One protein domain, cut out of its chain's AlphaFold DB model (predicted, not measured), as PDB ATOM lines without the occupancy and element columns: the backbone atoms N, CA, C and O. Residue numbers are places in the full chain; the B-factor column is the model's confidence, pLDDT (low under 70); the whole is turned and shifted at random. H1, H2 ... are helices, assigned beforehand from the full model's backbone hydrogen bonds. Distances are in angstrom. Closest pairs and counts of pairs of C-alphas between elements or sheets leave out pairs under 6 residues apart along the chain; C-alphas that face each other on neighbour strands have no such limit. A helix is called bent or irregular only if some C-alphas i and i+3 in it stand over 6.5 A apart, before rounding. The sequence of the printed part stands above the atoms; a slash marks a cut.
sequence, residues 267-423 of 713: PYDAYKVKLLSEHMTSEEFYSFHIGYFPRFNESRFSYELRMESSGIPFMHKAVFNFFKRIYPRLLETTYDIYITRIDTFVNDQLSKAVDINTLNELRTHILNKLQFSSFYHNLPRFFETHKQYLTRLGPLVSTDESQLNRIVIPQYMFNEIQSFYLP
ATOM      1  N   PRO A 267      42.938   8.085  27.514       81.81
ATOM      2  CA  PRO A 267      42.138   6.941  27.931       81.81
ATOM      3  C   PRO A 267      42.643   6.400  29.277       81.81
ATOM      4  O   PRO A 267      43.839   6.447  29.570       81.81
ATOM      5  N   TYR A 268      41.743   5.826  30.084       83.81
ATOM      6  CA  TYR A 268      42.088   5.318  31.422       83.81
ATOM      7  C   TYR A 268      43.223   4.281  31.402       83.81
ATOM      8  O   TYR A 268      44.091   4.293  32.272       83.81
ATOM      9  N   ASP A 269      43.267   3.414  30.388       80.00
ATOM     10  CA  ASP A 269      44.324   2.405  30.277       80.00
ATOM     11  C   ASP A 269      45.700   3.029  29.998       80.00
ATOM     12  O   ASP A 269      46.691   2.606  30.594       80.00
ATOM     13  N   ALA A 270      45.772   4.082  29.174       80.88
ATOM     14  CA  ALA A 270      47.021   4.817  28.964       80.88
ATOM     15  C   ALA A 270      47.446   5.561  30.237       80.88
ATOM     16  O   ALA A 270      48.612   5.499  30.628       80.88
ATOM     17  N   TYR A 271      46.488   6.176  30.936       85.38
ATOM     18  CA  TYR A 271      46.721   6.821  32.229       85.38
ATOM     19  C   TYR A 271      47.286   5.844  33.273       85.38
ATOM     20  O   TYR A 271      48.248   6.154  33.982       85.38
ATOM     21  N   LYS A 272      46.740   4.626  33.327       83.06
ATOM     22  CA  LYS A 272      47.212   3.557  34.211       83.06
ATOM     23  C   LYS A 272      48.651   3.146  33.896       83.06
ATOM     24  O   LYS A 272      49.450   2.987  34.816       83.06
ATOM     25  N   VAL A 273      48.993   3.001  32.613       81.38
ATOM     26  CA  VAL A 273      50.362   2.680  32.174       81.38
ATOM     27  C   VAL A 273      51.329   3.813  32.532       81.38
ATOM     28  O   VAL A 273      52.414   3.536  33.044       81.38
ATOM     29  N   LYS A 274      50.918   5.079  32.348       82.19
ATOM     30  CA  LYS A 274      51.716   6.276  32.671       82.19
ATOM     31  C   LYS A 274      52.126   6.332  34.146       82.19
ATOM     32  O   LYS A 274      53.243   6.737  34.454       82.19
ATOM     33  N   LEU A 275      51.234   5.933  35.055       80.50
ATOM     34  CA  LEU A 275      51.419   6.108  36.501       80.50
ATOM     35  C   LEU A 275      51.785   4.832  37.272       80.50
ATOM     36  O   LEU A 275      51.948   4.903  38.491       80.50
ATOM     37  N   LEU A 276      51.943   3.693  36.587       66.81
ATOM     38  CA  LEU A 276      52.322   2.375  37.127       66.81
ATOM     39  C   LEU A 276      51.486   1.930  38.349       66.81
ATOM     40  O   LEU A 276      50.543   1.152  38.209       66.81
ATOM     41  N   SER A 277      51.824   2.409  39.554       63.09
ATOM     42  CA  SER A 277      51.212   2.041  40.841       63.09
ATOM     43  C   SER A 277      50.428   3.158  41.547       63.09
ATOM     44  O   SER A 277      49.793   2.882  42.559       63.09
ATOM     45  N   GLU A 278      50.467   4.400  41.055       67.19
ATOM     46  CA  GLU A 278      49.915   5.581  41.748       67.19
ATOM     47  C   GLU A 278      48.851   6.296  40.898       67.19
ATOM     48  O   GLU A 278      48.928   7.502  40.663       67.19
ATOM     49  N   HIS A 279      47.867   5.538  40.404       69.69
ATOM     50  CA  HIS A 279      46.767   6.056  39.587       69.69
ATOM     51  C   HIS A 279      45.461   6.160  40.382       69.69
ATOM     52  O   HIS A 279      45.203   5.370  41.294       69.69
ATOM     53  N   MET A 280      44.625   7.126  39.996       80.56
ATOM     54  CA  MET A 280      43.208   7.163  40.366       80.56
ATOM     55  C   MET A 280      42.511   5.865  39.945       80.56
ATOM     56  O   MET A 280      42.877   5.261  38.936       80.56
ATOM     57  N   THR A 281      41.475   5.460  40.677       79.44
ATOM     58  CA  THR A 281      40.539   4.430  40.199       79.44
ATOM     59  C   THR A 281      39.849   4.879  38.902       79.44
ATOM     60  O   THR A 281      39.825   6.068  38.580       79.44
ATOM     61  N   SER A 282      39.250   3.951  38.146       80.88
ATOM     62  CA  SER A 282      38.515   4.303  36.919       80.88
ATOM     63  C   SER A 282      37.367   5.270  37.204       80.88
ATOM     64  O   SER A 282      37.158   6.225  36.461       80.88
ATOM     65  N   GLU A 283      36.652   5.062  38.306       80.69
ATOM     66  CA  GLU A 283      35.564   5.931  38.750       80.69
ATOM     67  C   GLU A 283      36.050   7.344  39.095       80.69
ATOM     68  O   GLU A 283      35.480   8.322  38.609       80.69
ATOM     69  N   GLU A 284      37.134   7.469  39.867       81.31
ATOM     70  CA  GLU A 284      37.755   8.763  40.183       81.31
ATOM     71  C   GLU A 284      38.250   9.466  38.908       81.31
ATOM     72  O   GLU A 284      37.995  10.656  38.718       81.31
ATOM     73  N   PHE A 285      38.886   8.726  37.999       86.31
ATOM     74  CA  PHE A 285      39.386   9.239  36.725       86.31
ATOM     75  C   PHE A 285      38.271   9.811  35.841       86.31
ATOM     76  O   PHE A 285      38.396  10.923  35.318       86.31
ATOM     77  N   TYR A 286      37.170   9.071  35.668       84.81
ATOM     78  CA  TYR A 286      36.036   9.537  34.869       84.81
ATOM     79  C   TYR A 286      35.279  10.664  35.572       84.81
ATOM     80  O   TYR A 286      34.857  11.611  34.911       84.81
ATOM     81  N   SER A 287      35.157  10.614  36.899       83.94
ATOM     82  CA  SER A 287      34.558  11.696  37.685       83.94
ATOM     83  C   SER A 287      35.354  12.988  37.554       83.94
ATOM     84  O   SER A 287      34.762  14.051  37.376       83.94
ATOM     85  N   PHE A 288      36.686  12.908  37.570       87.44
ATOM     86  CA  PHE A 288      37.549  14.055  37.312       87.44
ATOM     87  C   PHE A 288      37.359  14.587  35.890       87.44
ATOM     88  O   PHE A 288      37.078  15.769  35.720       87.44
ATOM     89  N   HIS A 289      37.425  13.721  34.873       86.38
ATOM     90  CA  HIS A 289      37.228  14.121  33.477       86.38
ATOM     91  C   HIS A 289      35.896  14.827  33.243       86.38
ATOM     92  O   HIS A 289      35.854  15.902  32.648       86.38
ATOM     93  N   ILE A 290      34.814  14.218  33.732       84.25
ATOM     94  CA  ILE A 290      33.461  14.748  33.601       84.25
ATOM     95  C   ILE A 290      33.327  16.037  34.392       84.25
ATOM     96  O   ILE A 290      32.686  16.960  33.910       84.25
ATOM     97  N   GLY A 291      33.863  16.090  35.612       86.25
ATOM     98  CA  GLY A 291      33.655  17.189  36.547       86.25
ATOM     99  C   GLY A 291      34.490  18.424  36.237       86.25
ATOM    100  O   GLY A 291      33.963  19.527  36.308       86.25
ATOM    101  N   TYR A 292      35.764  18.247  35.890       89.12
ATOM    102  CA  TYR A 292      36.754  19.324  35.873       89.12
ATOM    103  C   TYR A 292      36.851  20.066  34.539       89.12
ATOM    104  O   TYR A 292      36.898  21.300  34.511       89.12
ATOM    105  N   PHE A 293      36.931  19.320  33.434       91.44
ATOM    106  CA  PHE A 293      37.159  19.921  32.127       91.44
ATOM    107  C   PHE A 293      35.878  20.567  31.581       91.44
ATOM    108  O   PHE A 293      34.773  20.056  31.819       91.44
ATOM    109  N   PRO A 294      36.003  21.682  30.835       92.06
ATOM    110  CA  PRO A 294      34.896  22.238  30.073       92.06
ATOM    111  C   PRO A 294      34.332  21.183  29.138       92.06
ATOM    112  O   PRO A 294      35.085  20.567  28.390       92.06
ATOM    113  N   ARG A 295      33.019  20.984  29.165       89.50
ATOM    114  CA  ARG A 295      32.350  20.047  28.257       89.50
ATOM    115  C   ARG A 295      32.379  20.559  26.824       89.50
ATOM    116  O   ARG A 295      32.582  21.751  26.572       89.50
ATOM    117  N   PHE A 296      32.145  19.669  25.869       85.88
ATOM    118  CA  PHE A 296      32.319  19.952  24.450       85.88
ATOM    119  C   PHE A 296      31.370  21.064  23.960       85.88
ATOM    120  O   PHE A 296      31.816  22.009  23.309       85.88
ATOM    121  N   ASN A 297      30.099  21.055  24.370       83.50
ATOM    122  CA  ASN A 297      29.096  22.068  23.988       83.50
ATOM    123  C   ASN A 297      28.803  23.123  25.079       83.50
ATOM    124  O   ASN A 297      27.958  23.990  24.893       83.50
ATOM    125  N   GLU A 298      29.496  23.064  26.213       86.81
ATOM    126  CA  GLU A 298      29.200  23.910  27.372       86.81
ATOM    127  C   GLU A 298      29.709  25.347  27.200       86.81
ATOM    128  O   GLU A 298      30.827  25.559  26.718       86.81
ATOM    129  N   SER A 299      28.883  26.315  27.609       88.19
ATOM    130  CA  SER A 299      29.256  27.728  27.703       88.19
ATOM    131  C   SER A 299      30.046  28.014  28.982       88.19
ATOM    132  O   SER A 299      29.950  27.284  29.968       88.19
ATOM    133  N   ARG A 300      30.766  29.131  29.025       90.75
ATOM    134  CA  ARG A 300      31.540  29.555  30.182       90.75
ATOM    135  C   ARG A 300      30.655  29.751  31.397       90.75
ATOM    136  O   ARG A 300      31.027  29.327  32.483       90.75
ATOM    137  N   PHE A 301      29.490  30.358  31.201       90.81
ATOM    138  CA  PHE A 301      28.517  30.566  32.265       90.81
ATOM    139  C   PHE A 301      28.017  29.231  32.829       90.81
ATOM    140  O   PHE A 301      28.038  29.021  34.038       90.81
ATOM    141  N   SER A 302      27.635  28.293  31.957       91.44
ATOM    142  CA  SER A 302      27.209  26.949  32.368       91.44
ATOM    143  C   SER A 302      28.325  26.184  33.090       91.44
ATOM    144  O   SER A 302      28.059  25.522  34.092       91.44
ATOM    145  N   TYR A 303      29.571  26.329  32.632       92.81
ATOM    146  CA  TYR A 303      30.750  25.763  33.281       92.81
ATOM    147  C   TYR A 303      30.981  26.351  34.673       92.81
ATOM    148  O   TYR A 303      31.147  25.598  35.628       92.81
ATOM    149  N   GLU A 304      30.962  27.677  34.815       93.00
ATOM    150  CA  GLU A 304      31.121  28.345  36.111       93.00
ATOM    151  C   GLU A 304      30.043  27.889  37.098       93.00
ATOM    152  O   GLU A 304      30.386  27.447  38.191       93.00
ATOM    153  N   LEU A 305      28.772  27.858  36.680       91.94
ATOM    154  CA  LEU A 305      27.673  27.354  37.510       91.94
ATOM    155  C   LEU A 305      27.876  25.895  37.937       91.94
ATOM    156  O   LEU A 305      27.645  25.540  39.095       91.94
ATOM    157  N   ARG A 306      28.315  25.031  37.016       91.81
ATOM    158  CA  ARG A 306      28.583  23.619  37.311       91.81
ATOM    159  C   ARG A 306      29.698  23.479  38.343       91.81
ATOM    160  O   ARG A 306      29.520  22.784  39.336       91.81
ATOM    161  N   MET A 307      30.807  24.182  38.151       91.44
ATOM    162  CA  MET A 307      31.943  24.162  39.072       91.44
ATOM    163  C   MET A 307      31.567  24.722  40.452       91.44
ATOM    164  O   MET A 307      31.845  24.081  41.467       91.44
ATOM    165  N   GLU A 308      30.850  25.849  40.499       89.12
ATOM    166  CA  GLU A 308      30.346  26.457  41.735       89.12
ATOM    167  C   GLU A 308      29.402  25.524  42.498       89.12
ATOM    168  O   GLU A 308      29.573  25.336  43.703       89.12
ATOM    169  N   SER A 309      28.444  24.895  41.807       88.31
ATOM    170  CA  SER A 309      27.510  23.945  42.428       88.31
ATOM    171  C   SER A 309      28.207  22.691  42.966       88.31
ATOM    172  O   SER A 309      27.810  22.152  44.001       88.31
ATOM    173  N   SER A 310      29.291  22.258  42.318       87.25
ATOM    174  CA  SER A 310      30.160  21.199  42.828       87.25
ATOM    175  C   SER A 310      31.126  21.694  43.910       87.25
ATOM    176  O   SER A 310      31.813  20.876  44.504       87.25
ATOM    177  N   GLY A 311      31.223  22.991  44.205       86.31
ATOM    178  CA  GLY A 311      32.212  23.532  45.145       86.31
ATOM    179  C   GLY A 311      33.664  23.408  44.660       86.31
ATOM    180  O   GLY A 311      34.594  23.525  45.458       86.31
ATOM    181  N   ILE A 312      33.866  23.154  43.366       87.62
ATOM    182  CA  ILE A 312      35.182  23.056  42.736       87.62
ATOM    183  C   ILE A 312      35.506  24.434  42.156       87.62
ATOM    184  O   ILE A 312      34.663  25.021  41.478       87.62
ATOM    185  N   PRO A 313      36.707  24.984  42.361       86.88
ATOM    186  CA  PRO A 313      37.037  26.246  41.719       86.88
ATOM    187  C   PRO A 313      37.197  26.051  40.206       86.88
ATOM    188  O   PRO A 313      37.744  25.054  39.732       86.88
ATOM    189  N   PHE A 314      36.687  27.003  39.435       88.38
ATOM    190  CA  PHE A 314      36.741  26.968  37.979       88.38
ATOM    191  C   PHE A 314      38.029  27.603  37.445       88.38
ATOM    192  O   PHE A 314      38.601  28.516  38.040       88.38
ATOM    193  N   MET A 315      38.475  27.145  36.278       89.12
ATOM    194  CA  MET A 315      39.671  27.676  35.616       89.12
ATOM    195  C   MET A 315      39.488  29.118  35.116       89.12
ATOM    196  O   MET A 315      38.367  29.556  34.854       89.12
ATOM    197  N   HIS A 316      40.589  29.847  34.913       88.19
ATOM    198  CA  HIS A 316      40.566  31.190  34.321       88.19
ATOM    199  C   HIS A 316      40.031  31.176  32.875       88.19
ATOM    200  O   HIS A 316      40.228  30.204  32.143       88.19
ATOM    201  N   LYS A 317      39.410  32.279  32.428       88.81
ATOM    202  CA  LYS A 317      38.778  32.396  31.099       88.81
ATOM    203  C   LYS A 317      39.703  31.997  29.943       88.81
ATOM    204  O   LYS A 317      39.273  31.295  29.035       88.81
ATOM    205  N   ALA A 318      40.972  32.406  29.978       88.44
ATOM    206  CA  ALA A 318      41.936  32.066  28.925       88.44
ATOM    207  C   ALA A 318      42.185  30.549  28.817       88.44
ATOM    208  O   ALA A 318      42.258  30.012  27.714       88.44
ATOM    209  N   VAL A 319      42.254  29.859  29.957       90.19
ATOM    210  CA  VAL A 319      42.454  28.405  30.021       90.19
ATOM    211  C   VAL A 319      41.186  27.672  29.601       90.19
ATOM    212  O   VAL A 319      41.240  26.712  28.840       90.19
ATOM    213  N   PHE A 320      40.028  28.162  30.032       92.06
ATOM    214  CA  PHE A 320      38.748  27.648  29.565       92.06
ATOM    215  C   PHE A 320      38.640  27.730  28.036       92.06
ATOM    216  O   PHE A 320      38.384  26.721  27.383       92.06
ATOM    217  N   ASN A 321      38.939  28.896  27.456       89.00
ATOM    218  CA  ASN A 321      38.927  29.087  26.007       89.00
ATOM    219  C   ASN A 321      39.925  28.159  25.301       89.00
ATOM    220  O   ASN A 321      39.632  27.663  24.215       89.00
ATOM    221  N   PHE A 322      41.082  27.888  25.914       92.25
ATOM    222  CA  PHE A 322      42.021  26.892  25.407       92.25
ATOM    223  C   PHE A 322      41.385  25.500  25.332       92.25
ATOM    224  O   PHE A 322      41.356  24.914  24.251       92.25
ATOM    225  N   PHE A 323      40.804  24.999  26.426       92.75
ATOM    226  CA  PHE A 323      40.159  23.682  26.436       92.75
ATOM    227  C   PHE A 323      38.997  23.586  25.439       92.75
ATOM    228  O   PHE A 323      38.877  22.596  24.723       92.75
ATOM    229  N   LYS A 324      38.194  24.648  25.296       90.81
ATOM    230  CA  LYS A 324      37.156  24.719  24.255       90.81
ATOM    231  C   LYS A 324      37.726  24.632  22.841       90.81
ATOM    232  O   LYS A 324      37.079  24.088  21.949       90.81
ATOM    233  N   ARG A 325      38.929  25.169  22.621       89.25
ATOM    234  CA  ARG A 325      39.580  25.191  21.309       89.25
ATOM    235  C   ARG A 325      40.303  23.891  20.982       89.25
ATOM    236  O   ARG A 325      40.331  23.543  19.812       89.25
ATOM    237  N   ILE A 326      40.849  23.150  21.935       92.38
ATOM    238  CA  ILE A 326      41.559  21.906  21.592       92.38
ATOM    239  C   ILE A 326      40.631  20.752  21.198       92.38
ATOM    240  O   ILE A 326      41.111  19.750  20.671       92.38
ATOM    241  N   TYR A 327      39.315  20.884  21.394       91.50
ATOM    242  CA  TYR A 327      38.354  19.953  20.808       91.50
ATOM    243  C   TYR A 327      38.430  19.979  19.272       91.50
ATOM    244  O   TYR A 327      38.348  21.066  18.680       91.50
ATOM    245  N   PRO A 328      38.573  18.811  18.614       89.81
ATOM    246  CA  PRO A 328      38.515  18.731  17.159       89.81
ATOM    247  C   PRO A 328      37.148  19.160  16.645       89.81
ATOM    248  O   PRO A 328      36.122  18.725  17.177       89.81
ATOM    249  N   ARG A 329      37.137  19.991  15.604       85.19
ATOM    250  CA  ARG A 329      35.933  20.419  14.886       85.19
ATOM    251  C   ARG A 329      35.648  19.469  13.735       85.19
ATOM    252  O   ARG A 329      36.569  19.012  13.072       85.19
ATOM    253  N   LEU A 330      34.377  19.219  13.436       77.81
ATOM    254  CA  LEU A 330      34.021  18.274  12.372       77.81
ATOM    255  C   LEU A 330      34.493  18.722  10.968       77.81
ATOM    256  O   LEU A 330      34.768  17.889  10.116       77.81
ATOM    257  N   LEU A 331      34.650  20.028  10.726       74.69
ATOM    258  CA  LEU A 331      35.225  20.555   9.474       74.69
ATOM    259  C   LEU A 331      36.747  20.397   9.366       74.69
ATOM    260  O   LEU A 331      37.318  20.669   8.312       74.69
ATOM    261  N   GLU A 332      37.416  20.011  10.447       84.31
ATOM    262  CA  GLU A 332      38.857  19.791  10.448       84.31
ATOM    263  C   GLU A 332      39.103  18.380   9.940       84.31
ATOM    264  O   GLU A 332      39.251  17.439  10.704       84.31
ATOM    265  N   THR A 333      39.097  18.226   8.620       81.12
ATOM    266  CA  THR A 333      39.268  16.915   7.978       81.12
ATOM    267  C   THR A 333      40.718  16.423   8.031       81.12
ATOM    268  O   THR A 333      40.997  15.264   7.737       81.12
ATOM    269  N   THR A 334      41.665  17.284   8.430       89.50
ATOM    270  CA  THR A 334      43.090  16.954   8.551       89.50
ATOM    271  C   THR A 334      43.704  17.520   9.830       89.50
ATOM    272  O   THR A 334      43.267  18.546  10.360       89.50
ATOM    273  N   TYR A 335      44.766  16.859  10.301       94.44
ATOM    274  CA  TYR A 335      45.505  17.284  11.492       94.44
ATOM    275  C   TYR A 335      46.134  18.671  11.335       94.44
ATOM    276  O   TYR A 335      46.158  19.445  12.288       94.44
ATOM    277  N   ASP A 336      46.602  19.008  10.132       95.31
ATOM    278  CA  ASP A 336      47.278  20.280   9.873       95.31
ATOM    279  C   ASP A 336      46.316  21.465  10.040       95.31
ATOM    280  O   ASP A 336      46.685  22.488  10.618       95.31
ATOM    281  N   ILE A 337      45.053  21.312   9.619       91.25
ATOM    282  CA  ILE A 337      44.002  22.319   9.848       91.25
ATOM    283  C   ILE A 337      43.732  22.463  11.353       91.25
ATOM    284  O   ILE A 337      43.697  23.582  11.871       91.25
ATOM    285  N   TYR A 338      43.586  21.334  12.053       94.00
ATOM    286  CA  TYR A 338      43.344  21.289  13.497       94.00
ATOM    287  C   TYR A 338      44.441  21.999  14.297       94.00
ATOM    288  O   TYR A 338      44.148  22.899  15.091       94.00
ATOM    289  N   ILE A 339      45.707  21.639  14.068       95.38
ATOM    290  CA  ILE A 339      46.820  22.178  14.850       95.38
ATOM    291  C   ILE A 339      47.080  23.649  14.523       95.38
ATOM    292  O   ILE A 339      47.259  24.446  15.440       95.38
ATOM    293  N   THR A 340      46.974  24.053  13.250       93.62
ATOM    294  CA  THR A 340      47.173  25.452  12.831       93.62
ATOM    295  C   THR A 340      46.210  26.395  13.554       93.62
ATOM    296  O   THR A 340      46.604  27.472  14.015       93.62
ATOM    297  N   ARG A 341      44.940  25.995  13.706       90.50
ATOM    298  CA  ARG A 341      43.949  26.785  14.450       90.50
ATOM    299  C   ARG A 341      44.338  26.947  15.919       90.50
ATOM    300  O   ARG A 341      44.167  28.035  16.477       90.50
ATOM    301  N   ILE A 342      44.794  25.870  16.551       92.75
ATOM    302  CA  ILE A 342      45.179  25.883  17.964       92.75
ATOM    303  C   ILE A 342      46.429  26.741  18.151       92.75
ATOM    304  O   ILE A 342      46.412  27.641  18.988       92.75
ATOM    305  N   ASP A 343      47.458  26.541  17.330       92.31
ATOM    306  CA  ASP A 343      48.719  27.284  17.400       92.31
ATOM    307  C   ASP A 343      48.520  28.785  17.202       92.31
ATOM    308  O   ASP A 343      49.102  29.586  17.934       92.31
ATOM    309  N   THR A 344      47.634  29.182  16.284       89.25
ATOM    310  CA  THR A 344      47.268  30.594  16.094       89.25
ATOM    311  C   THR A 344      46.742  31.201  17.400       89.25
ATOM    312  O   THR A 344      47.217  32.237  17.853       89.25
ATOM    313  N   PHE A 345      45.807  30.523  18.073       86.69
ATOM    314  CA  PHE A 345      45.270  30.992  19.355       86.69
ATOM    315  C   PHE A 345      46.316  30.995  20.477       86.69
ATOM    316  O   PHE A 345      46.390  31.945  21.264       86.69
ATOM    317  N   VAL A 346      47.111  29.927  20.553       88.56
ATOM    318  CA  VAL A 346      48.162  29.754  21.556       88.56
ATOM    319  C   VAL A 346      49.168  30.900  21.469       88.56
ATOM    320  O   VAL A 346      49.491  31.509  22.490       88.56
ATOM    321  N   ASN A 347      49.614  31.233  20.258       86.94
ATOM    322  CA  ASN A 347      50.610  32.272  20.025       86.94
ATOM    323  C   ASN A 347      50.034  33.687  20.202       86.94
ATOM    324  O   ASN A 347      50.706  34.535  20.790       86.94
ATOM    325  N   ASP A 348      48.792  33.939  19.777       85.19
ATOM    326  CA  ASP A 348      48.218  35.292  19.766       85.19
ATOM    327  C   ASP A 348      47.622  35.741  21.103       85.19
ATOM    328  O   ASP A 348      47.684  36.934  21.438       85.19
ATOM    329  N   GLN A 349      47.005  34.814  21.843       83.81
ATOM    330  CA  GLN A 349      46.187  35.127  23.017       83.81
ATOM    331  C   GLN A 349      46.688  34.427  24.277       83.81
ATOM    332  O   GLN A 349      46.909  35.090  25.291       83.81
ATOM    333  N   LEU A 350      46.878  33.106  24.229       84.69
ATOM    334  CA  LEU A 350      47.157  32.336  25.443       84.69
ATOM    335  C   LEU A 350      48.546  32.645  26.017       84.69
ATOM    336  O   LEU A 350      48.661  32.856  27.221       84.69
ATOM    337  N   SER A 351      49.570  32.763  25.165       83.06
ATOM    338  CA  SER A 351      50.954  33.092  25.555       83.06
ATOM    339  C   SER A 351      51.093  34.404  26.341       83.06
ATOM    340  O   SER A 351      52.052  34.583  27.085       83.06
ATOM    341  N   LYS A 352      50.132  35.324  26.189       87.25
ATOM    342  CA  LYS A 352      50.084  36.612  26.899       87.25
ATOM    343  C   LYS A 352      49.349  36.529  28.236       87.25
ATOM    344  O   LYS A 352      49.463  37.444  29.045       87.25
ATOM    345  N   ALA A 353      48.552  35.482  28.439       83.69
ATOM    346  CA  ALA A 353      47.637  35.346  29.568       83.69
ATOM    347  C   ALA A 353      48.124  34.364  30.643       83.69
ATOM    348  O   ALA A 353      47.633  34.422  31.769       83.69
ATOM    349  N   VAL A 354      49.047  33.459  30.308       85.44
ATOM    350  CA  VAL A 354      49.594  32.454  31.231       85.44
ATOM    351  C   VAL A 354      51.117  32.396  31.131       85.44
ATOM    352  O   VAL A 354      51.692  32.781  30.114       85.44
ATOM    353  N   ASP A 355      51.777  31.921  32.184       85.56
ATOM    354  CA  ASP A 355      53.224  31.716  32.174       85.56
ATOM    355  C   ASP A 355      53.637  30.518  31.294       85.56
ATOM    356  O   ASP A 355      52.823  29.670  30.924       85.56
ATOM    357  N   ILE A 356      54.931  30.441  30.970       85.88
ATOM    358  CA  ILE A 356      55.481  29.436  30.052       85.88
ATOM    359  C   ILE A 356      55.316  27.995  30.555       85.88
ATOM    360  O   ILE A 356      55.140  27.090  29.741       85.88
ATOM    361  N   ASN A 357      55.341  27.764  31.871       84.06
ATOM    362  CA  ASN A 357      55.197  26.418  32.421       84.06
ATOM    363  C   ASN A 357      53.745  25.962  32.294       84.06
ATOM    364  O   ASN A 357      53.497  24.876  31.775       84.06
ATOM    365  N   THR A 358      52.795  26.829  32.658       83.75
ATOM    366  CA  THR A 358      51.363  26.589  32.431       83.75
ATOM    367  C   THR A 358      51.070  26.362  30.947       83.75
ATOM    368  O   THR A 358      50.302  25.472  30.595       83.75
ATOM    369  N   LEU A 359      51.705  27.123  30.049       87.88
ATOM    370  CA  LEU A 359      51.541  26.952  28.605       87.88
ATOM    371  C   LEU A 359      52.033  25.586  28.107       87.88
ATOM    372  O   LEU A 359      51.349  24.942  27.312       87.88
ATOM    373  N   ASN A 360      53.214  25.156  28.555       88.06
ATOM    374  CA  ASN A 360      53.783  23.861  28.185       88.06
ATOM    375  C   ASN A 360      52.911  22.708  28.680       88.06
ATOM    376  O   ASN A 360      52.680  21.761  27.934       88.06
ATOM    377  N   GLU A 361      52.387  22.826  29.896       86.25
ATOM    378  CA  GLU A 361      51.492  21.834  30.480       86.25
ATOM    379  C   GLU A 361      50.145  21.811  29.737       86.25
ATOM    380  O   GLU A 361      49.675  20.755  29.342       86.25
ATOM    381  N   LEU A 362      49.571  22.965  29.377       90.00
ATOM    382  CA  LEU A 362      48.362  23.012  28.540       90.00
ATOM    383  C   LEU A 362      48.552  22.312  27.186       90.00
ATOM    384  O   LEU A 362      47.651  21.615  26.718       90.00
ATOM    385  N   ARG A 363      49.726  22.445  26.557       91.19
ATOM    386  CA  ARG A 363      50.021  21.799  25.268       91.19
ATOM    387  C   ARG A 363      49.994  20.268  25.330       91.19
ATOM    388  O   ARG A 363      49.748  19.657  24.294       91.19
ATOM    389  N   THR A 364      50.168  19.647  26.500       89.75
ATOM    390  CA  THR A 364      50.091  18.178  26.657       89.75
ATOM    391  C   THR A 364      48.675  17.627  26.452       89.75
ATOM    392  O   THR A 364      48.503  16.428  26.226       89.75
ATOM    393  N   HIS A 365      47.661  18.501  26.483       91.88
ATOM    394  CA  HIS A 365      46.268  18.156  26.208       91.88
ATOM    395  C   HIS A 365      45.904  18.180  24.722       91.88
ATOM    396  O   HIS A 365      44.820  17.725  24.359       91.88
ATOM    397  N   ILE A 366      46.752  18.741  23.857       94.38
ATOM    398  CA  ILE A 366      46.483  18.800  22.419       94.38
ATOM    399  C   ILE A 366      46.660  17.396  21.840       94.38
ATOM    400  O   ILE A 366      47.660  16.733  22.113       94.38
ATOM    401  N   LEU A 367      45.708  16.948  21.018       94.19
ATOM    402  CA  LEU A 367      45.828  15.653  20.353       94.19
ATOM    403  C   LEU A 367      47.069  15.645  19.457       94.19
ATOM    404  O   LEU A 367      47.295  16.568  18.668       94.19
ATOM    405  N   ASN A 368      47.854  14.577  19.527       92.75
ATOM    406  CA  ASN A 368      48.861  14.308  18.509       92.75
ATOM    407  C   ASN A 368      48.186  13.835  17.200       92.75
ATOM    408  O   ASN A 368      46.986  13.550  17.161       92.75
ATOM    409  N   LYS A 369      48.955  13.726  16.111       94.12
ATOM    410  CA  LYS A 369      48.428  13.339  14.791       94.12
ATOM    411  C   LYS A 369      47.681  11.996  14.793       94.12
ATOM    412  O   LYS A 369      46.641  11.880  14.142       94.12
ATOM    413  N   LEU A 370      48.185  10.997  15.522       91.06
ATOM    414  CA  LEU A 370      47.563   9.672  15.621       91.06
ATOM    415  C   LEU A 370      46.273   9.726  16.439       91.06
ATOM    416  O   LEU A 370      45.253   9.192  16.013       91.06
ATOM    417  N   GLN A 371      46.294  10.424  17.572       91.38
ATOM    418  CA  GLN A 371      45.128  10.614  18.430       91.38
ATOM    419  C   GLN A 371      44.016  11.395  17.725       91.38
ATOM    420  O   GLN A 371      42.848  11.029  17.826       91.38
ATOM    421  N   PHE A 372      44.364  12.433  16.964       93.00
ATOM    422  CA  PHE A 372      43.416  13.182  16.146       93.00
ATOM    423  C   PHE A 372      42.773  12.298  15.076       93.00
ATOM    424  O   PHE A 372      41.551  12.264  14.954       93.00
ATOM    425  N   SER A 373      43.588  11.539  14.335       89.25
ATOM    426  CA  SER A 373      43.088  10.591  13.338       89.25
ATOM    427  C   SER A 373      42.177   9.544  13.988       89.25
ATOM    428  O   SER A 373      41.069   9.309  13.505       89.25
ATOM    429  N   SER A 374      42.572   8.999  15.145       89.19
ATOM    430  CA  SER A 374      41.729   8.098  15.931       89.19
ATOM    431  C   SER A 374      40.418   8.756  16.351       89.19
ATOM    432  O   SER A 374      39.381   8.108  16.271       89.19
ATOM    433  N   PHE A 375      40.433   9.998  16.836       90.12
ATOM    434  CA  PHE A 375      39.217  10.706  17.236       90.12
ATOM    435  C   PHE A 375      38.270  10.872  16.044       90.12
ATOM    436  O   PHE A 375      37.102  10.507  16.132       90.12
ATOM    437  N   TYR A 376      38.790  11.351  14.911       87.75
ATOM    438  CA  TYR A 376      38.003  11.642  13.715       87.75
ATOM    439  C   TYR A 376      37.402  10.379  13.069       87.75
ATOM    440  O   TYR A 376      36.227  10.353  12.697       87.75
ATOM    441  N   HIS A 377      38.172   9.289  12.978       85.06
ATOM    442  CA  HIS A 377      37.671   8.015  12.444       85.06
ATOM    443  C   HIS A 377      36.683   7.313  13.382       85.06
ATOM    444  O   HIS A 377      35.856   6.520  12.928       85.06
ATOM    445  N   ASN A 378      36.739   7.623  14.679       88.00
ATOM    446  CA  ASN A 378      35.864   7.055  15.697       88.00
ATOM    447  C   ASN A 378      34.814   8.053  16.191       88.00
ATOM    448  O   ASN A 378      34.323   7.926  17.307       88.00
ATOM    449  N   LEU A 379      34.424   9.027  15.373       89.69
ATOM    450  CA  LEU A 379      33.274   9.858  15.703       89.69
ATOM    451  C   LEU A 379      31.993   9.003  15.823       89.69
ATOM    452  O   LEU A 379      31.870   7.975  15.140       89.69
ATOM    453  N   PRO A 380      31.039   9.407  16.683       89.75
ATOM    454  CA  PRO A 380      29.708   8.814  16.738       89.75
ATOM    455  C   PRO A 380      29.019   8.863  15.376       89.75
ATOM    456  O   PRO A 380      29.077   9.884  14.688       89.75
ATOM    457  N   ARG A 381      28.318   7.788  15.008       87.50
ATOM    458  CA  ARG A 381      27.396   7.809  13.860       87.50
ATOM    459  C   ARG A 381      26.004   8.286  14.285       87.50
ATOM    460  O   ARG A 381      25.671   8.269  15.471       87.50
ATOM    461  N   PHE A 382      25.174   8.668  13.314       77.50
ATOM    462  CA  PHE A 382      23.841   9.264  13.524       77.50
ATOM    463  C   PHE A 382      22.892   8.467  14.423       77.50
ATOM    464  O   PHE A 382      22.261   9.042  15.301       77.50
ATOM    465  N   PHE A 383      22.795   7.154  14.218       77.25
ATOM    466  CA  PHE A 383      21.856   6.283  14.945       77.25
ATOM    467  C   PHE A 383      22.559   5.285  15.861       77.25
ATOM    468  O   PHE A 383      21.954   4.326  16.346       77.25
ATOM    469  N   GLU A 384      23.848   5.508  16.085       83.94
ATOM    470  CA  GLU A 384      24.656   4.666  16.942       83.94
ATOM    471  C   GLU A 384      24.374   5.017  18.404       83.94
ATOM    472  O   GLU A 384      24.379   6.175  18.810       83.94
ATOM    473  N   THR A 385      24.114   4.007  19.221       85.81
ATOM    474  CA  THR A 385      24.139   4.147  20.682       85.81
ATOM    475  C   THR A 385      25.579   4.066  21.170       85.81
ATOM    476  O   THR A 385      26.402   3.391  20.554       85.81
ATOM    477  N   HIS A 386      25.898   4.634  22.332       88.00
ATOM    478  CA  HIS A 386      27.256   4.514  22.886       88.00
ATOM    479  C   HIS A 386      27.706   3.056  23.056       88.00
ATOM    480  O   HIS A 386      28.855   2.720  22.792       88.00
ATOM    481  N   LYS A 387      26.784   2.145  23.394       87.88
ATOM    482  CA  LYS A 387      27.067   0.703  23.452       87.88
ATOM    483  C   LYS A 387      27.462   0.127  22.087       87.88
ATOM    484  O   LYS A 387      28.394  -0.674  22.009       87.88
ATOM    485  N   GLN A 388      26.765   0.517  21.018       87.38
ATOM    486  CA  GLN A 388      27.104   0.113  19.647       87.38
ATOM    487  C   GLN A 388      28.441   0.725  19.217       87.38
ATOM    488  O   GLN A 388      29.277   0.008  18.675       87.38
ATOM    489  N   TYR A 389      28.680   1.984  19.577       90.44
ATOM    490  CA  TYR A 389      29.952   2.671  19.386       90.44
ATOM    491  C   TYR A 389      31.117   1.924  20.027       90.44
ATOM    492  O   TYR A 389      32.072   1.591  19.332       90.44
ATOM    493  N   LEU A 390      31.012   1.561  21.309       88.19
ATOM    494  CA  LEU A 390      32.028   0.762  22.002       88.19
ATOM    495  C   LEU A 390      32.225  -0.615  21.349       88.19
ATOM    496  O   LEU A 390      33.351  -1.100  21.254       88.19
ATOM    497  N   THR A 391      31.147  -1.230  20.854       89.06
ATOM    498  CA  THR A 391      31.223  -2.504  20.120       89.06
ATOM    499  C   THR A 391      31.989  -2.361  18.805       89.06
ATOM    500  O   THR A 391      32.858  -3.183  18.526       89.06
ATOM    501  N   ARG A 392      31.702  -1.318  18.013       87.69
ATOM    502  CA  ARG A 392      32.384  -1.024  16.739       87.69
ATOM    503  C   ARG A 392      33.868  -0.761  16.943       87.69
ATOM    504  O   ARG A 392      34.702  -1.194  16.158       87.69
ATOM    505  N   LEU A 393      34.158  -0.039  18.008       85.44
ATOM    506  CA  LEU A 393      35.491   0.244  18.489       85.44
ATOM    507  C   LEU A 393      36.274  -1.057  18.777       85.44
ATOM    508  O   LEU A 393      37.472  -1.132  18.506       85.44
ATOM    509  N   GLY A 394      35.607  -2.090  19.296       81.56
ATOM    510  CA  GLY A 394      36.234  -3.351  19.687       81.56
ATOM    511  C   GLY A 394      37.050  -3.232  20.985       81.56
ATOM    512  O   GLY A 394      37.297  -2.118  21.467       81.56
ATOM    513  N   PRO A 395      37.467  -4.365  21.582       72.38
ATOM    514  CA  PRO A 395      38.208  -4.370  22.840       72.38
ATOM    515  C   PRO A 395      39.569  -3.676  22.698       72.38
ATOM    516  O   PRO A 395      40.207  -3.732  21.645       72.38
ATOM    517  N   LEU A 396      40.021  -3.029  23.772       65.19
ATOM    518  CA  LEU A 396      41.392  -2.538  23.882       65.19
ATOM    519  C   LEU A 396      42.307  -3.736  24.165       65.19
ATOM    520  O   LEU A 396      42.116  -4.449  25.150       65.19
ATOM    521  N   VAL A 397      43.292  -3.973  23.298       59.09
ATOM    522  CA  VAL A 397      44.355  -4.961  23.537       59.09
ATOM    523  C   VAL A 397      45.590  -4.189  23.996       59.09
ATOM    524  O   VAL A 397      46.127  -3.372  23.255       59.09
ATOM    525  N   SER A 398      46.008  -4.406  25.243       57.34
ATOM    526  CA  SER A 398      46.867  -3.500  26.023       57.34
ATOM    527  C   SER A 398      48.347  -3.414  25.613       57.34
ATOM    528  O   SER A 398      49.119  -2.757  26.307       57.34
ATOM    529  N   THR A 399      48.772  -4.059  24.524       58.69
ATOM    530  CA  THR A 399      50.195  -4.161  24.144       58.69
ATOM    531  C   THR A 399      50.568  -3.461  22.837       58.69
ATOM    532  O   THR A 399      51.734  -3.495  22.461       58.69
ATOM    533  N   ASP A 400      49.617  -2.850  22.130       65.50
ATOM    534  CA  ASP A 400      49.872  -2.182  20.848       65.50
ATOM    535  C   ASP A 400      49.924  -0.651  21.023       65.50
ATOM    536  O   ASP A 400      48.995  -0.037  21.549       65.50
ATOM    537  N   GLU A 401      51.012  -0.021  20.571       66.81
ATOM    538  CA  GLU A 401      51.216   1.436  20.575       66.81
ATOM    539  C   GLU A 401      50.107   2.180  19.804       66.81
ATOM    540  O   GLU A 401      49.738   3.310  20.149       66.81
ATOM    541  N   SER A 402      49.495   1.519  18.813       65.44
ATOM    542  CA  SER A 402      48.321   2.033  18.104       65.44
ATOM    543  C   SER A 402      47.090   2.169  19.018       65.44
ATOM    544  O   SER A 402      46.302   3.102  18.861       65.44
ATOM    545  N   GLN A 403      46.954   1.301  20.029       66.88
ATOM    546  CA  GLN A 403      45.845   1.315  20.991       66.88
ATOM    547  C   GLN A 403      46.057   2.347  22.106       66.88
ATOM    548  O   GLN A 403      45.081   2.895  22.609       66.88
ATOM    549  N   LEU A 404      47.305   2.683  22.458       68.44
ATOM    550  CA  LEU A 404      47.596   3.768  23.411       68.44
ATOM    551  C   LEU A 404      47.209   5.151  22.866       68.44
ATOM    552  O   LEU A 404      46.846   6.043  23.629       68.44
ATOM    553  N   ASN A 405      47.247   5.320  21.542       78.31
ATOM    554  CA  ASN A 405      46.819   6.545  20.866       78.31
ATOM    555  C   ASN A 405      45.322   6.559  20.525       78.31
ATOM    556  O   ASN A 405      44.831   7.517  19.923       78.31
ATOM    557  N   ARG A 406      44.583   5.510  20.894       83.25
ATOM    558  CA  ARG A 406      43.167   5.397  20.578       83.25
ATOM    559  C   ARG A 406      42.323   6.231  21.535       83.25
ATOM    560  O   ARG A 406      42.318   6.011  22.742       83.25
ATOM    561  N   ILE A 407      41.546   7.150  20.974       85.56
ATOM    562  CA  ILE A 407      40.613   7.977  21.742       85.56
ATOM    563  C   ILE A 407      39.285   7.242  21.911       85.56
ATOM    564  O   ILE A 407      38.596   6.948  20.935       85.56
ATOM    565  N   VAL A 408      38.915   6.967  23.163       86.06
ATOM    566  CA  VAL A 408      37.602   6.419  23.514       86.06
ATOM    567  C   VAL A 408      36.726   7.545  24.047       86.06
ATOM    568  O   VAL A 408      36.877   7.984  25.181       86.06
ATOM    569  N   ILE A 409      35.792   8.003  23.215       86.44
ATOM    570  CA  ILE A 409      34.806   9.021  23.589       86.44
ATOM    571  C   ILE A 409      33.893   8.490  24.720       86.44
ATOM    572  O   ILE A 409      33.171   7.502  24.526       86.44
ATOM    573  N   PRO A 410      33.892   9.122  25.908       83.44
ATOM    574  CA  PRO A 410      33.013   8.734  27.006       83.44
ATOM    575  C   PRO A 410      31.547   9.080  26.697       83.44
ATOM    576  O   PRO A 410      31.269   9.983  25.915       83.44
ATOM    577  N   GLN A 411      30.600   8.394  27.346       86.12
ATOM    578  CA  GLN A 411      29.156   8.510  27.067       86.12
ATOM    579  C   GLN A 411      28.634   9.956  27.048       86.12
ATOM    580  O   GLN A 411      27.835  10.309  26.184       86.12
ATOM    581  N   TYR A 412      29.060  10.798  27.994       83.88
ATOM    582  CA  TYR A 412      28.602  12.189  28.053       83.88
ATOM    583  C   TYR A 412      29.056  12.976  26.815       83.88
ATOM    584  O   TYR A 412      28.246  13.628  26.167       83.88
ATOM    585  N   MET A 413      30.329  12.835  26.435       86.25
ATOM    586  CA  MET A 413      30.898  13.497  25.267       86.25
ATOM    587  C   MET A 413      30.321  12.920  23.974       86.25
ATOM    588  O   MET A 413      30.104  13.658  23.025       86.25
ATOM    589  N   PHE A 414      30.021  11.621  23.944       89.88
ATOM    590  CA  PHE A 414      29.331  10.968  22.833       89.88
ATOM    591  C   PHE A 414      27.976  11.632  22.562       89.88
ATOM    592  O   PHE A 414      27.703  12.025  21.430       89.88
ATOM    593  N   ASN A 415      27.172  11.834  23.611       86.75
ATOM    594  CA  ASN A 415      25.872  12.501  23.507       86.75
ATOM    595  C   ASN A 415      26.016  13.973  23.082       86.75
ATOM    596  O   ASN A 415      25.237  14.471  22.270       86.75
ATOM    597  N   GLU A 416      27.018  14.681  23.612       86.50
ATOM    598  CA  GLU A 416      27.297  16.072  23.236       86.50
ATOM    599  C   GLU A 416      27.728  16.188  21.772       86.50
ATOM    600  O   GLU A 416      27.225  17.045  21.055       86.50
ATOM    601  N   ILE A 417      28.601  15.294  21.303       87.50
ATOM    602  CA  ILE A 417      29.012  15.237  19.902       87.50
ATOM    603  C   ILE A 417      27.813  14.929  19.005       87.50
ATOM    604  O   ILE A 417      27.624  15.634  18.021       87.50
ATOM    605  N   GLN A 418      26.987  13.931  19.335       85.81
ATOM    606  CA  GLN A 418      25.794  13.627  18.541       85.81
ATOM    607  C   GLN A 418      24.851  14.827  18.472       85.81
ATOM    608  O   GLN A 418      24.532  15.280  17.383       85.81
ATOM    609  N   SER A 419      24.467  15.397  19.614       79.69
ATOM    610  CA  SER A 419      23.524  16.526  19.648       79.69
ATOM    611  C   SER A 419      24.046  17.788  18.958       79.69
ATOM    612  O   SER A 419      23.258  18.580  18.445       79.69
ATOM    613  N   PHE A 420      25.362  17.996  18.947       80.31
ATOM    614  CA  PHE A 420      25.963  19.207  18.407       80.31
ATOM    615  C   PHE A 420      26.372  19.076  16.933       80.31
ATOM    616  O   PHE A 420      26.108  19.972  16.125       80.31
ATOM    617  N   TYR A 421      27.030  17.973  16.569       81.81
ATOM    618  CA  TYR A 421      27.493  17.741  15.201       81.81
ATOM    619  C   TYR A 421      26.443  17.135  14.293       81.81
ATOM    620  O   TYR A 421      26.509  17.405  13.097       81.81
ATOM    621  N   LEU A 422      25.508  16.350  14.825       82.00
ATOM    622  CA  LEU A 422      24.509  15.632  14.042       82.00
ATOM    623  C   LEU A 422      23.143  16.302  14.274       82.00
ATOM    624  O   LEU A 422      22.408  15.908  15.179       82.00
ATOM    625  N   PRO A 423      22.823  17.375  13.523       81.38
ATOM    626  CA  PRO A 423      21.569  18.095  13.683       81.38
ATOM    627  C   PRO A 423      20.369  17.181  13.461       81.38
ATOM    628  O   PRO A 423      20.440  16.255  12.663       81.38
TER     629      PRO A 423
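Overview. This is residues 267 to 423 of the 713 residues of an uncharacterized protein of Cinara cedri (UniProt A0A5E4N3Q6). Look for a rounded body of mostly short helices, few of which touch: on one side H4 and the long, kinked H5 form a helical hairpin, and H6 folds back beside it, the three centres making a triangle. H8 lies on the far side; H1 and H2 meet near their ends as one corner, H8 and H10 as another. The printed part has 157 residues with ten named helices, H1 to H10 in order, and no named strand; its class is all helix. It is compact, with a radius of gyration of the C-alphas of 16.2 A and spans of 42 by 37 by 30 A.

Along the chain. Find C-alpha 268 at (42.088, 5.318, 31.422); there H1 begins and runs to residue 275. Next come H2, residues 282 to 292, 15.2 A long, H3, residues 300 to 309, 14.1 A, and H4, residues 317 to 326, 14.4 A. At C-alpha 335, (45.505, 17.284, 11.492), H5 starts; it runs 25.6 A to residue 353, with a kink of 43 degrees near residue 347. H5 is irregular, but only just: C-alphas 348 and 351 are 6.8 A apart. Then look for H6 at 356 to 363, H7 at 369 to 377, H8 at 386 to 393 and H9 at 401 to 404. H10, residues 411 to 421, 15.1 A long, ends at C-alpha 421, (27.493, 17.741, 15.201).

Arrangement. In each pair below, the residues named have the closest C-alphas. H1 is close to but not clearly touching H2, Tyr 268 to Ser 282 at 6.6 A, about perpendicular at 82 degrees. H1 is also close to but not clearly touching H9, Ala 270 to Leu 404 at 5.7 A. H2 is close to but not clearly touching H3, Tyr 292 to Met 307 at 7.5 A, and H3 stands likewise to H4, Arg 300 to Phe 320 at 7.5 A. H4 and H5 touch, Ala 318 to Leu 350 at 6.3 A, at a shallow tilt of 8 degrees, opposite ways. H6 is close to but not clearly touching H5, Leu 359 to Ser 351 at 6.9 A. H4 and H6 are near each other, and so are H7 and H9. H5, with residue 335 alone, only just touches H7, with 3 pairs of C-alphas within 8 A; Tyr 335 to Lys 369 is 5.9 A. H8 is close to but not clearly touching H10, His 386 to Gln 411 at 6.1 A, about perpendicular at 89 degrees. H3 and H8, for instance, are apart. Each O i to N i+4 pair is within hydrogen-bond range in H1, H2, H3, H4, H6, H7, H8 and H10; in H5 11 of 15 are, and H9 is too short for such a pair.

Size, cuts and confidence. The two C-alphas farthest apart, those of Lys 352 and Thr 391, are 44.0 A apart. The printed part has no cut and no long link; H5 to H6 and H6 to H7 are tight. The mean pLDDT of the printed part is 85.2; look for values under 70 at residues 276 to 279 and 396 to 404.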